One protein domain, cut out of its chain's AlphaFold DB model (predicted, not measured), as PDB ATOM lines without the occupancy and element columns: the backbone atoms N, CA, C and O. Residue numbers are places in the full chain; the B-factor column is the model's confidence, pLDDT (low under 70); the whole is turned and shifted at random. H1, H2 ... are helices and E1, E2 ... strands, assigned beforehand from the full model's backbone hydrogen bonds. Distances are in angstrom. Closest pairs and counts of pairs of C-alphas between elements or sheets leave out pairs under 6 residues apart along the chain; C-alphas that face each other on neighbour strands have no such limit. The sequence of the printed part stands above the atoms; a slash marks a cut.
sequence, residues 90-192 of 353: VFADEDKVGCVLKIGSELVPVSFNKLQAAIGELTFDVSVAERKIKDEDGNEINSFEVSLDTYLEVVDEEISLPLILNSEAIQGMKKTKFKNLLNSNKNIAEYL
ATOM      1  N   VAL A  90     159.555 145.188 197.333       90.38
ATOM      2  CA  VAL A  90     159.381 143.851 197.915       90.38
ATOM      3  C   VAL A  90     159.629 142.767 196.869       90.38
ATOM      4  O   VAL A  90     159.031 142.770 195.791       90.38
ATOM      5  N   PHE A  91     160.481 141.811 197.224       89.19
ATOM      6  CA  PHE A  91     160.937 140.682 196.419       89.19
ATOM      7  C   PHE A  91     160.702 139.353 197.155       89.19
ATOM      8  O   PHE A  91     160.355 139.324 198.339       89.19
ATOM      9  N   ALA A  92     160.894 138.240 196.450       89.12
ATOM     10  CA  ALA A  92     161.052 136.927 197.068       89.12
ATOM     11  C   ALA A  92     162.410 136.838 197.774       89.12
ATOM     12  O   ALA A  92     163.389 137.380 197.280       89.12
ATOM     13  N   ASP A  93     162.488 136.111 198.881       84.44
ATOM     14  CA  ASP A  93     163.765 135.685 199.462       84.44
ATOM     15  C   ASP A  93     164.483 134.656 198.553       84.44
ATOM     16  O   ASP A  93     163.880 134.136 197.607       84.44
ATOM     17  N   GLU A  94     165.752 134.341 198.824       76.19
ATOM     18  CA  GLU A  94     166.587 133.411 198.039       76.19
ATOM     19  C   GLU A  94     165.915 132.043 197.843       76.19
ATOM     20  O   GLU A  94     165.857 131.528 196.727       76.19
ATOM     21  N   ASP A  95     165.297 131.500 198.893       79.94
ATOM     22  CA  ASP A  95     164.614 130.202 198.841       79.94
ATOM     23  C   ASP A  95     163.158 130.289 198.337       79.94
ATOM     24  O   ASP A  95     162.447 129.283 198.292       79.94
ATOM     25  N   LYS A  96     162.662 131.490 197.996       79.69
ATOM     26  CA  LYS A  96     161.237 131.788 197.726       79.69
ATOM     27  C   LYS A  96     160.274 131.342 198.830       79.69
ATOM     28  O   LYS A  96     159.089 131.132 198.570       79.69
ATOM     29  N   VAL A  97     160.747 131.192 200.064       83.88
ATOM     30  CA  VAL A  97     159.903 130.820 201.215       83.88
ATOM     31  C   VAL A  97     159.340 132.059 201.915       83.88
ATOM     32  O   VAL A  97     158.233 132.014 202.449       83.88
ATOM     33  N   GLY A  98     160.080 133.167 201.883       87.38
ATOM     34  CA  GLY A  98     159.704 134.440 202.488       87.38
ATOM     35  C   GLY A  98     159.730 135.594 201.493       87.38
ATOM     36  O   GLY A  98     160.149 135.450 200.344       87.38
ATOM     37  N   CYS A  99     159.271 136.754 201.948       91.75
ATOM     38  CA  CYS A  99     159.373 138.008 201.214       91.75
ATOM     39  C   CYS A  99     160.370 138.926 201.920       91.75
ATOM     40  O   CYS A  99     160.430 138.951 203.151       91.75
ATOM     41  N   VAL A 100     161.107 139.710 201.141       89.50
ATOM     42  CA  VAL A 100     162.081 140.680 201.646       89.50
ATOM     43  C   VAL A 100     161.869 142.030 200.975       89.50
ATOM     44  O   VAL A 100     161.584 142.106 199.782       89.50
ATOM     45  N   LEU A 101     161.999 143.104 201.740       88.50
ATOM     46  CA  LEU A 101     162.113 144.462 201.243       88.50
ATOM     47  C   LEU A 101     163.592 144.704 200.944       88.50
ATOM     48  O   LEU A 101     164.419 144.635 201.851       88.50
ATOM     49  N   LYS A 102     163.922 144.980 199.684       80.50
ATOM     50  CA  LYS A 102     165.273 145.386 199.293       80.50
ATOM     51  C   LYS A 102     165.402 146.895 199.457       80.50
ATOM     52  O   LYS A 102     164.621 147.633 198.859       80.50
ATOM     53  N   ILE A 103     166.402 147.333 200.211       77.31
ATOM     54  CA  ILE A 103     166.796 148.737 200.369       77.31
ATOM     55  C   ILE A 103     168.263 148.825 199.955       77.31
ATOM     56  O   ILE A 103     169.149 148.417 200.701       77.31
ATOM     57  N   GLY A 104     168.525 149.264 198.723       68.56
ATOM     58  CA  GLY A 104     169.875 149.211 198.160       68.56
ATOM     59  C   GLY A 104     170.448 147.788 198.163       68.56
ATOM     60  O   GLY A 104     170.037 146.959 197.350       68.56
ATOM     61  N   SER A 105     171.404 147.512 199.056       64.62
ATOM     62  CA  SER A 105     172.000 146.177 199.254       64.62
ATOM     63  C   SER A 105     171.457 145.411 200.466       64.62
ATOM     64  O   SER A 105     171.688 144.207 200.560       64.62
ATOM     65  N   GLU A 106     170.700 146.069 201.344       72.19
ATOM     66  CA  GLU A 106     170.105 145.463 202.534       72.19
ATOM     67  C   GLU A 106     168.792 144.746 202.196       72.19
ATOM     68  O   GLU A 106     168.022 145.178 201.329       72.19
ATOM     69  N   LEU A 107     168.523 143.650 202.910       80.19
ATOM     70  CA  LEU A 107     167.297 142.860 202.792       80.19
ATOM     71  C   LEU A 107     166.596 142.798 204.149       80.19
ATOM     72  O   LEU A 107     167.114 142.221 205.105       80.19
ATOM     73  N   VAL A 108     165.393 143.365 204.229       85.75
ATOM     74  CA  VAL A 108     164.586 143.395 205.455       85.75
ATOM     75  C   VAL A 108     163.414 142.418 205.321       85.75
ATOM     76  O   VAL A 108     162.654 142.525 204.360       85.75
ATOM     77  N   PRO A 109     163.212 141.470 206.253       87.94
ATOM     78  CA  PRO A 109     162.096 140.530 206.176       87.94
ATOM     79  C   PRO A 109     160.725 141.219 206.166       87.94
ATOM     80  O   PRO A 109     160.470 142.132 206.952       87.94
ATOM     81  N   VAL A 110     159.817 140.728 205.319       91.94
ATOM     82  CA  VAL A 110     158.428 141.196 205.220       91.94
ATOM     83  C   VAL A 110     157.488 140.074 205.635       91.94
ATOM     84  O   VAL A 110     157.487 138.991 205.048       91.94
ATOM     85  N   SER A 111     156.650 140.341 206.634       90.06
ATOM     86  CA  SER A 111     155.667 139.378 207.135       90.06
ATOM     87  C   SER A 111     154.267 139.744 206.669       90.06
ATOM     88  O   SER A 111     153.763 140.810 207.008       90.06
ATOM     89  N   PHE A 112     153.606 138.850 205.937       89.75
ATOM     90  CA  PHE A 112     152.225 139.051 205.499       89.75
ATOM     91  C   PHE A 112     151.228 138.418 206.471       89.75
ATOM     92  O   PHE A 112     151.352 137.254 206.853       89.75
ATOM     93  N   ASN A 113     150.186 139.171 206.809       89.31
ATOM     94  CA  ASN A 113     148.994 138.697 207.496       89.31
ATOM     95  C   ASN A 113     147.767 139.130 206.689       89.31
ATOM     96  O   ASN A 113     147.249 140.237 206.842       89.31
ATOM     97  N   LYS A 114     147.294 138.242 205.810       91.00
ATOM     98  CA  LYS A 114     146.208 138.530 204.864       91.00
ATOM     99  C   LYS A 114     146.538 139.742 203.983       91.00
ATOM    100  O   LYS A 114     147.522 139.722 203.258       91.00
ATOM    101  N   LEU A 115     145.696 140.776 204.014       90.94
ATOM    102  CA  LEU A 115     145.861 142.014 203.252       90.94
ATOM    103  C   LEU A 115     146.695 143.063 203.998       90.94
ATOM    104  O   LEU A 115     146.643 144.227 203.626       90.94
ATOM    105  N   GLN A 116     147.437 142.665 205.028       92.69
ATOM    106  CA  GLN A 116     148.375 143.529 205.733       92.69
ATOM    107  C   GLN A 116     149.774 142.929 205.679       92.69
ATOM    108  O   GLN A 116     149.933 141.705 205.652       92.69
ATOM    109  N   ALA A 117     150.782 143.789 205.675       92.19
ATOM    110  CA  ALA A 117     152.180 143.412 205.765       92.19
ATOM    111  C   ALA A 117     152.856 144.191 206.895       92.19
ATOM    112  O   ALA A 117     152.523 145.347 207.142       92.19
ATOM    113  N   ALA A 118     153.802 143.556 207.574       89.75
ATOM    114  CA  ALA A 118     154.641 144.174 208.586       89.75
ATOM    115  C   ALA A 118     156.104 144.131 208.140       89.75
ATOM    116  O   ALA A 118     156.582 143.087 207.677       89.75
ATOM    117  N   ILE A 119     156.796 145.258 208.295       88.38
ATOM    118  CA  ILE A 119     158.232 145.413 208.044       88.38
ATOM    119  C   ILE A 119     158.807 146.194 209.225       88.38
ATOM    120  O   ILE A 119     158.506 147.375 209.394       88.38
ATOM    121  N   GLY A 120     159.586 145.527 210.076       81.31
ATOM    122  CA  GLY A 120     159.981 146.106 211.363       81.31
ATOM    123  C   GLY A 120     158.755 146.467 212.210       81.31
ATOM    124  O   GLY A 120     157.902 145.614 212.458       81.31
ATOM    125  N   GLU A 121     158.665 147.729 212.634       81.62
ATOM    126  CA  GLU A 121     157.535 148.261 213.412       81.62
ATOM    127  C   GLU A 121     156.422 148.864 212.536       81.62
ATOM    128  O   GLU A 121     155.324 149.137 213.024       81.62
ATOM    129  N   LEU A 122     156.667 149.038 211.232       85.56
ATOM    130  CA  LEU A 122     155.693 149.605 210.306       85.56
ATOM    131  C   LEU A 122     154.715 148.541 209.807       85.56
ATOM    132  O   LEU A 122     155.093 147.430 209.426       85.56
ATOM    133  N   THR A 123     153.440 148.922 209.767       91.44
ATOM    134  CA  THR A 123     152.363 148.137 209.157       91.44
ATOM    135  C   THR A 123     151.906 148.811 207.868       91.44
ATOM    136  O   THR A 123     151.810 150.036 207.794       91.44
ATOM    137  N   PHE A 124     151.618 147.993 206.861       93.31
ATOM    138  CA  PHE A 124     151.188 148.409 205.535       93.31
ATOM    139  C   PHE A 124     149.935 147.642 205.122       93.31
ATOM    140  O   PHE A 124     149.802 146.451 205.421       93.31
ATOM    141  N   ASP A 125     149.057 148.292 204.369       94.62
ATOM    142  CA  ASP A 125     147.912 147.662 203.725       94.62
ATOM    143  C   ASP A 125     148.262 147.254 202.289       94.62
ATOM    144  O   ASP A 125     148.921 147.973 201.542       94.62
ATOM    145  N   VAL A 126     147.813 146.071 201.871       92.44
ATOM    146  CA  VAL A 126     148.080 145.562 200.524       92.44
ATOM    147  C   VAL A 126     147.064 146.115 199.533       92.44
ATOM    148  O   VAL A 126     145.874 145.758 199.543       92.44
ATOM    149  N   SER A 127     147.558 146.899 198.585       90.88
ATOM    150  CA  SER A 127     146.788 147.417 197.467       90.88
ATOM    151  C   SER A 127     147.076 146.640 196.191       90.88
ATOM    152  O   SER A 127     148.176 146.156 195.942       90.88
ATOM    153  N   VAL A 128     146.033 146.457 195.381       89.62
ATOM    154  CA  VAL A 128     146.117 145.752 194.095       89.62
ATOM    155  C   VAL A 128     145.350 146.567 193.068       89.62
ATOM    156  O   VAL A 128     144.120 146.699 193.167       89.62
ATOM    157  N   ALA A 129     146.054 147.096 192.078       86.19
ATOM    158  CA  ALA A 129     145.498 147.849 190.964       86.19
ATOM    159  C   ALA A 129     145.564 146.995 189.696       86.19
ATOM    160  O   ALA A 129     146.613 146.468 189.377       86.19
ATOM    161  N   GLU A 130     144.456 146.847 188.968       83.88
ATOM    162  CA  GLU A 130     144.428 146.129 187.684       83.88
ATOM    163  C   GLU A 130     144.288 147.156 186.560       83.88
ATOM    164  O   GLU A 130     143.437 148.046 186.630       83.88
ATOM    165  N   ARG A 131     145.145 147.055 185.547       78.44
ATOM    166  CA  ARG A 131     145.199 147.932 184.380       78.44
ATOM    167  C   ARG A 131     145.222 147.081 183.119       78.44
ATOM    168  O   ARG A 131     145.881 146.049 183.055       78.44
ATOM    169  N   LYS A 132     144.513 147.529 182.091       74.00
ATOM    170  CA  LYS A 132     144.628 146.947 180.756       74.00
ATOM    171  C   LYS A 132     145.788 147.621 180.043       74.00
ATOM    172  O   LYS A 132     145.753 148.836 179.864       74.00
ATOM    173  N   ILE A 133     146.793 146.847 179.660       71.88
ATOM    174  CA  ILE A 133     147.905 147.317 178.832       71.88
ATOM    175  C   ILE A 133     147.896 146.556 177.510       71.88
ATOM    176  O   ILE A 133     147.249 145.517 177.398       71.88
ATOM    177  N   LYS A 134     148.574 147.090 176.498       71.38
ATOM    178  CA  LYS A 134     148.792 146.368 175.244       71.38
ATOM    179  C   LYS A 134     150.136 145.653 175.307       71.38
ATOM    180  O   LYS A 134     151.095 146.251 175.791       71.38
ATOM    181  N   ASP A 135     150.189 144.399 174.871       68.56
ATOM    182  CA  ASP A 135     151.458 143.702 174.640       68.56
ATOM    183  C   ASP A 135     152.168 144.239 173.378       68.56
ATOM    184  O   ASP A 135     151.659 145.133 172.694       68.56
ATOM    185  N   GLU A 136     153.360 143.711 173.085       63.50
ATOM    186  CA  GLU A 136     154.172 144.105 171.920       63.50
ATOM    187  C   GLU A 136     153.459 143.848 170.577       63.50
ATOM    188  O   GLU A 136     153.711 144.552 169.600       63.50
ATOM    189  N   ASP A 137     152.504 142.912 170.552       73.50
ATOM    190  CA  ASP A 137     151.668 142.571 169.396       73.50
ATOM    191  C   ASP A 137     150.360 143.395 169.337       73.50
ATOM    192  O   ASP A 137     149.561 143.264 168.404       73.50
ATOM    193  N   GLY A 138     150.125 144.275 170.317       72.75
ATOM    194  CA  GLY A 138     148.966 145.160 170.398       72.75
ATOM    195  C   GLY A 138     147.709 144.553 171.038       72.75
ATOM    196  O   GLY A 138     146.661 145.213 171.030       72.75
ATOM    197  N   ASN A 139     147.781 143.347 171.606       75.44
ATOM    198  CA  ASN A 139     146.667 142.692 172.295       75.44
ATOM    199  C   ASN A 139     146.463 143.270 173.701       75.44
ATOM    200  O   ASN A 139     147.423 143.533 174.420       75.44
ATOM    201  N   GLU A 140     145.205 143.420 174.134       69.38
ATOM    202  CA  GLU A 140     144.908 143.801 175.520       69.38
ATOM    203  C   GLU A 140     145.260 142.660 176.483       69.38
ATOM    204  O   GLU A 140     144.609 141.612 176.492       69.38
ATOM    205  N   ILE A 141     146.232 142.905 177.353       66.44
ATOM    206  CA  ILE A 141     146.562 142.051 178.488       66.44
ATOM    207  C   ILE A 141     146.201 142.767 179.794       66.44
ATOM    208  O   ILE A 141     146.390 143.976 179.957       66.44
ATOM    209  N   ASN A 142     145.656 142.016 180.750       65.12
ATOM    210  CA  ASN A 142     145.474 142.524 182.106       65.12
ATOM    211  C   ASN A 142     146.830 142.478 182.814       65.12
ATOM    212  O   ASN A 142     147.358 141.399 183.075       65.12
ATOM    213  N   SER A 143     147.362 143.648 183.137       70.56
ATOM    214  CA  SER A 143     148.449 143.810 184.093       70.56
ATOM    215  C   SER A 143     147.851 144.185 185.444       70.56
ATOM    216  O   SER A 143     146.822 144.857 185.514       70.56
ATOM    217  N   PHE A 144     148.458 143.752 186.538       80.00
ATOM    218  CA  PHE A 144     148.110 144.294 187.841       80.00
ATOM    219  C   PHE A 144     149.370 144.636 188.620       80.00
ATOM    220  O   PHE A 144     150.349 143.897 188.614       80.00
ATOM    221  N   GLU A 145     149.324 145.785 189.277       83.56
ATOM    222  CA  GLU A 145     150.342 146.272 190.191       83.56
ATOM    223  C   GLU A 145     149.893 145.931 191.612       83.56
ATOM    224  O   GLU A 145     148.718 146.101 191.961       83.56
ATOM    225  N   VAL A 146     150.823 145.447 192.428       88.62
ATOM    226  CA  VAL A 146     150.601 145.207 193.854       88.62
ATOM    227  C   VAL A 146     151.567 146.089 194.630       88.62
ATOM    228  O   VAL A 146     152.750 146.146 194.294       88.62
ATOM    229  N   SER A 147     151.067 146.767 195.654       91.50
ATOM    230  CA  SER A 147     151.864 147.629 196.521       91.50
ATOM    231  C   SER A 147     151.500 147.449 197.991       91.50
ATOM    232  O   SER A 147     150.417 146.961 198.324       91.50
ATOM    233  N   LEU A 148     152.438 147.818 198.857       92.12
ATOM    234  CA  LEU A 148     152.236 148.008 200.286       92.12
ATOM    235  C   LEU A 148     152.090 149.498 200.546       92.12
ATOM    236  O   LEU A 148     153.049 150.247 200.360       92.12
ATOM    237  N   ASP A 149     150.903 149.905 200.966       91.81
ATOM    238  CA  ASP A 149     150.572 151.302 201.183       91.81
ATOM    239  C   ASP A 149     150.526 151.589 202.694       91.81
ATOM    240  O   ASP A 149     149.981 150.805 203.475       91.81
ATOM    241  N   THR A 150     151.140 152.683 203.132       90.88
ATOM    242  CA  THR A 150     151.077 153.160 204.523       90.88
ATOM    243  C   THR A 150     151.088 154.677 204.544       90.88
ATOM    244  O   THR A 150     151.552 155.298 203.594       90.88
ATOM    245  N   TYR A 151     150.610 155.284 205.621       87.75
ATOM    246  CA  TYR A 151     150.687 156.728 205.812       87.75
ATOM    247  C   TYR A 151     151.757 157.047 206.857       87.75
ATOM    248  O   TYR A 151     151.698 156.549 207.982       87.75
ATOM    249  N   LEU A 152     152.744 157.858 206.477       83.31
ATOM    250  CA  LEU A 152     153.765 158.356 207.389       83.31
ATOM    251  C   LEU A 152     153.362 159.732 207.913       83.31
ATOM    252  O   LEU A 152     153.464 160.732 207.205       83.31
ATOM    253  N   GLU A 153     152.979 159.784 209.190       81.69
ATOM    254  CA  GLU A 153     152.571 161.025 209.865       81.69
ATOM    255  C   GLU A 153     153.668 162.098 209.867       81.69
ATOM    256  O   GLU A 153     153.369 163.285 209.816       81.69
ATOM    257  N   VAL A 154     154.942 161.692 209.915       79.19
ATOM    258  CA  VAL A 154     156.089 162.613 210.009       79.19
ATOM    259  C   VAL A 154     156.197 163.525 208.785       79.19
ATOM    260  O   VAL A 154     156.554 164.688 208.934       79.19
ATOM    261  N   VAL A 155     155.860 163.005 207.603       80.50
ATOM    262  CA  VAL A 155     155.955 163.710 206.310       80.50
ATOM    263  C   VAL A 155     154.590 164.001 205.692       80.50
ATOM    264  O   VAL A 155     154.521 164.466 204.557       80.50
ATOM    265  N   ASP A 156     153.513 163.717 206.432       83.75
ATOM    266  CA  ASP A 156     152.123 163.851 205.986       83.75
ATOM    267  C   ASP A 156     151.897 163.232 204.593       83.75
ATOM    268  O   ASP A 156     151.355 163.862 203.684       83.75
ATOM    269  N   GLU A 157     152.371 161.995 204.400       84.44
ATOM    270  CA  GLU A 157     152.301 161.345 203.092       84.44
ATOM    271  C   GLU A 157     151.958 159.863 203.110       84.44
ATOM    272  O   GLU A 157     152.389 159.092 203.965       84.44
ATOM    273  N   GLU A 158     151.221 159.450 202.080       85.81
ATOM    274  CA  GLU A 158     150.992 158.041 201.784       85.81
ATOM    275  C   GLU A 158     152.195 157.503 201.007       85.81
ATOM    276  O   GLU A 158     152.577 158.059 199.986       85.81
ATOM    277  N   ILE A 159     152.813 156.412 201.433       86.50
ATOM    278  CA  ILE A 159     153.910 155.746 200.725       86.50
ATOM    279  C   ILE A 159     153.386 154.459 200.127       86.50
ATOM    280  O   ILE A 159     152.656 153.732 200.787       86.50
ATOM    281  N   SER A 160     153.809 154.163 198.900       87.38
ATOM    282  CA  SER A 160     153.453 152.935 198.195       87.38
ATOM    283  C   SER A 160     154.716 152.172 197.792       87.38
ATOM    284  O   SER A 160     155.442 152.596 196.889       87.38
ATOM    285  N   LEU A 161     154.990 151.048 198.463       88.94
ATOM    286  CA  LEU A 161     156.135 150.178 198.171       88.94
ATOM    287  C   LEU A 161     155.720 149.095 197.170       88.94
ATOM    288  O   LEU A 161     154.831 148.298 197.477       88.94
ATOM    289  N   PRO A 162     156.326 149.020 195.977       88.31
ATOM    290  CA  PRO A 162     155.911 148.054 194.970       88.31
ATOM    291  C   PRO A 162     156.352 146.629 195.330       88.31
ATOM    292  O   PRO A 162     157.474 146.402 195.787       88.31
ATOM    293  N   LEU A 163     155.489 145.649 195.055       90.81
ATOM    294  CA  LEU A 163     155.868 144.238 194.968       90.81
ATOM    295  C   LEU A 163     156.343 143.947 193.543       90.81
ATOM    296  O   LEU A 163     155.603 144.157 192.579       90.81
ATOM    297  N   ILE A 164     157.560 143.426 193.400       87.12
ATOM    298  CA  ILE A 164     158.132 143.108 192.091       87.12
ATOM    299  C   ILE A 164     157.678 141.712 191.672       87.12
ATOM    300  O   ILE A 164     158.241 140.693 192.074       87.12
ATOM    301  N   LEU A 165     156.615 141.670 190.870       86.00
ATOM    302  CA  LEU A 165     155.971 140.431 190.445       86.00
ATOM    303  C   LEU A 165     156.768 139.714 189.346       86.00
ATOM    304  O   LEU A 165     157.322 140.334 188.435       86.00
ATOM    305  N   ASN A 166     156.785 138.384 189.394       83.06
ATOM    306  CA  ASN A 166     157.285 137.551 188.309       83.06
ATOM    307  C   ASN A 166     156.195 137.399 187.237       83.06
ATOM    308  O   ASN A 166     155.212 136.689 187.457       83.06
ATOM    309  N   SER A 167     156.392 138.039 186.080       76.81
ATOM    310  CA  SER A 167     155.435 138.083 184.966       76.81
ATOM    311  C   SER A 167     154.947 136.708 184.502       76.81
ATOM    312  O   SER A 167     153.770 136.563 184.178       76.81
ATOM    313  N   GLU A 168     155.811 135.690 184.509       76.94
ATOM    314  CA  GLU A 168     155.439 134.321 184.129       76.94
ATOM    315  C   GLU A 168     154.521 133.688 185.183       76.94
ATOM    316  O   GLU A 168     153.489 133.105 184.856       76.94
ATOM    317  N   ALA A 169     154.851 133.862 186.466       81.62
ATOM    318  CA  ALA A 169     154.080 133.300 187.576       81.62
ATOM    319  C   ALA A 169     152.689 133.943 187.727       81.62
ATOM    320  O   ALA A 169     151.753 133.306 188.223       81.62
ATOM    321  N   ILE A 170     152.539 135.204 187.307       81.12
ATOM    322  CA  ILE A 170     151.275 135.949 187.387       81.12
ATOM    323  C   ILE A 170     150.478 135.962 186.078       81.12
ATOM    324  O   ILE A 170     149.408 136.574 186.031       81.12
ATOM    325  N   GLN A 171     150.951 135.299 185.021       81.50
ATOM    326  CA  GLN A 171     150.293 135.332 183.719       81.50
ATOM    327  C   GLN A 171     148.829 134.856 183.821       81.50
ATOM    328  O   GLN A 171     148.522 133.781 184.340       81.50
ATOM    329  N   GLY A 172     147.890 135.690 183.360       76.25
ATOM    330  CA  GLY A 172     146.449 135.410 183.428       76.25
ATOM    331  C   GLY A 172     145.841 135.452 184.841       76.25
ATOM    332  O   GLY A 172     144.668 135.105 185.022       76.25
ATOM    333  N   MET A 173     146.603 135.864 185.858       84.56
ATOM    334  CA  MET A 173     146.086 136.073 187.205       84.56
ATOM    335  C   MET A 173     145.255 137.362 187.273       84.56
ATOM    336  O   MET A 173     145.595 138.380 186.686       84.56
ATOM    337  N   LYS A 174     144.136 137.311 188.005       85.19
ATOM    338  CA  LYS A 174     143.248 138.462 188.241       85.19
ATOM    339  C   LYS A 174     143.455 139.027 189.640       85.19
ATOM    340  O   LYS A 174     143.744 138.263 190.567       85.19
ATOM    341  N   LYS A 175     143.142 140.314 189.833       88.12
ATOM    342  CA  LYS A 175     143.168 140.993 191.143       88.12
ATOM    343  C   LYS A 175     142.470 140.201 192.254       88.12
ATOM    344  O   LYS A 175     143.002 140.058 193.352       88.12
ATOM    345  N   THR A 176     141.283 139.658 191.978       87.69
ATOM    346  CA  THR A 176     140.511 138.870 192.957       87.69
ATOM    347  C   THR A 176     141.222 137.583 193.362       87.69
ATOM    348  O   THR A 176     141.203 137.213 194.533       87.69
ATOM    349  N   LYS A 177     141.899 136.919 192.419       88.31
ATOM    350  CA  LYS A 177     142.676 135.706 192.690       88.31
ATOM    351  C   LYS A 177     143.894 136.024 193.560       88.31
ATOM    352  O   LYS A 177     144.111 135.309 194.533       88.31
ATOM    353  N   PHE A 178     144.613 137.112 193.275       88.44
ATOM    354  CA  PHE A 178     145.760 137.539 194.086       88.44
ATOM    355  C   PHE A 178     145.350 137.907 195.521       88.44
ATOM    356  O   PHE A 178     145.919 137.398 196.483       88.44
ATOM    357  N   LYS A 179     144.274 138.691 195.695       90.19
ATOM    358  CA  LYS A 179     143.732 138.997 197.034       90.19
ATOM    359  C   LYS A 179     143.293 137.746 197.803       90.19
ATOM    360  O   LYS A 179     143.454 137.683 199.019       90.19
ATOM    361  N   ASN A 180     142.758 136.739 197.114       90.44
ATOM    362  CA  ASN A 180     142.400 135.471 197.747       90.44
ATOM    363  C   ASN A 180     143.631 134.666 198.186       90.44
ATOM    364  O   ASN A 180     143.571 134.033 199.236       90.44
ATOM    365  N   LEU A 181     144.735 134.705 197.427       89.62
ATOM    366  CA  LEU A 181     146.000 134.074 197.824       89.62
ATOM    367  C   LEU A 181     146.497 134.655 199.151       89.62
ATOM    368  O   LEU A 181     146.695 133.893 200.099       89.62
ATOM    369  N   LEU A 182     146.558 135.987 199.242       88.12
ATOM    370  CA  LEU A 182     146.905 136.716 200.465       88.12
ATOM    371  C   LEU A 182     146.007 136.323 201.645       88.12
ATOM    372  O   LEU A 182     146.494 135.893 202.686       88.12
ATOM    373  N   ASN A 183     144.682 136.373 201.470       89.19
ATOM    374  CA  ASN A 183     143.722 136.014 202.524       89.19
ATOM    375  C   ASN A 183     143.804 134.549 202.979       89.19
ATOM    376  O   ASN A 183     143.351 134.225 204.077       89.19
ATOM    377  N   SER A 184     144.338 133.665 202.136       85.31
ATOM    378  CA  SER A 184     144.479 132.237 202.426       85.31
ATOM    379  C   SER A 184     145.790 131.865 203.128       85.31
ATOM    380  O   SER A 184     146.038 130.676 203.311       85.31
ATOM    381  N   ASN A 185     146.616 132.850 203.515       74.06
ATOM    382  CA  ASN A 185     147.954 132.658 204.095       74.06
ATOM    383  C   ASN A 185     148.856 131.746 203.246       74.06
ATOM    384  O   ASN A 185     149.702 131.020 203.767       74.06
ATOM    385  N   LYS A 186     148.653 131.748 201.926       81.88
ATOM    386  CA  LYS A 186     149.546 131.052 201.003       81.88
ATOM    387  C   LYS A 186     150.812 131.870 200.808       81.88
ATOM    388  O   LYS A 186     150.766 133.098 200.846       81.88
ATOM    389  N   ASN A 187     151.917 131.174 200.567       84.06
ATOM    390  CA  ASN A 187     153.191 131.804 200.268       84.06
ATOM    391  C   ASN A 187     153.071 132.640 198.985       84.06
ATOM    392  O   ASN A 187     152.810 132.097 197.912       84.06
ATOM    393  N   ILE A 188     153.225 133.958 199.103       90.38
ATOM    394  CA  ILE A 188     153.180 134.855 197.945       90.38
ATOM    395  C   ILE A 188     154.552 135.053 197.294       90.38
ATOM    396  O   ILE A 188     154.608 135.552 196.172       90.38
ATOM    397  N   ALA A 189     155.642 134.644 197.955       89.81
ATOM    398  CA  ALA A 189     157.001 134.790 197.441       89.81
ATOM    399  C   ALA A 189     157.213 134.027 196.124       89.81
ATOM    400  O   ALA A 189     157.987 134.459 195.278       89.81
ATOM    401  N   GLU A 190     156.453 132.954 195.883       89.38
ATOM    402  CA  GLU A 190     156.454 132.218 194.609       89.38
ATOM    403  C   GLU A 190     156.058 133.088 193.401       89.38
ATOM    404  O   GLU A 190     156.446 132.785 192.270       89.38
ATOM    405  N   TYR A 191     155.307 134.171 193.631       90.38
ATOM    406  CA  TYR A 191     154.849 135.104 192.598       90.38
ATOM    407  C   TYR A 191     155.728 136.351 192.470       90.38
ATOM    408  O   TYR A 191     155.460 137.192 191.611       90.38
ATOM    409  N   LEU A 192     156.755 136.488 193.309       88.12
ATOM    410  CA  LEU A 192     157.690 137.606 193.277       88.12
ATOM    411  C   LEU A 192     158.974 137.217 192.535       88.12
ATOM    412  O   LEU A 192     159.332 136.042 192.413       88.12
TER     413      LEU A 192
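This is residues 90 to 192 of the 353 residues of an uncharacterized protein of Leptolyngbya sp. SIO1D8 (UniProt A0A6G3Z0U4). One antiparallel sheet of seven strands folds back on itself like part of a barrel, with the short strands E1 to E4 as one leaf, E6 and E7 as the other, and the long strand E5 as the hinge between them. The long hairpin of E5 and E6 makes much of the length, and the helix H1 packs on it near the end of E3. The printed part has 103 residues, with seven named strands followed by one named helix, in the sheet order E1 - E2 - E3 - E4 - E5 - E6 - E7; the class is mostly strand. It is compact, with a radius of gyration of the C-alphas of 14.4 A and spans of 44 by 34 by 29 A.

The two longest strands are E5, residues 122 to 134, 35.9 A long, and E6, residues 140 to 152, 36.1 A long. Before them come E1, residues 90 to 92, 7.2 A, beginning at C-alpha 90 (159.381, 143.851, 197.915); E2, residues 99 to 103, 13.1 A; E3, residues 106 to 113, 22.7 A; and E4, residues 116 to 119, 10.3 A. After them come E7, residues 157 to 162, 16.0 A, and H1, residues 175 to 183, 12.4 A, ending at C-alpha 183 (143.722, 136.014, 202.524).

The sheet is a meander, each strand the antiparallel neighbour of the one before, and it is strongly twisted. The hairpin E5 and E6 has directions at 158 degrees, with N 129 and O 145 at 2.8 A. The pairing of E5 is staggered: residues 122 to 125 pair with E4, where N 117 and O 124 are 2.8 A apart, and residues 125 to 134 pair with E6. In the hairpin E3 and E4, N 111 and O 118 are 2.9 A apart. At the edge strands, N 91 of E1 and O 100 of E2 are within hydrogen-bond range at 2.8 A, and N 150 of E6 and O 159 of E7 are within hydrogen-bond range at 3.0 A. The closest C-alphas of E1 and E7 are those of Val 90 and Pro 162, 6.2 A apart. H1 is on the sheet at a height of 7.1 A, over none of the strands, but only just: 2 of its 9 C-alphas fall on E6. Its closest C-alphas to E5 are Lys 175 and Glu 130, 6.3 A. In H1 every O i to N i+4 pair is within hydrogen-bond range.

The C-alphas farthest apart are those of Asp 137 and Val 154, 45.5 A. The printed part has no cut. The link from E7 to H1, residues 163 to 174, is long. The mean pLDDT of the printed part is 83.9; residues 104 to 105, 135 to 136 and 140 to 142 are under 70.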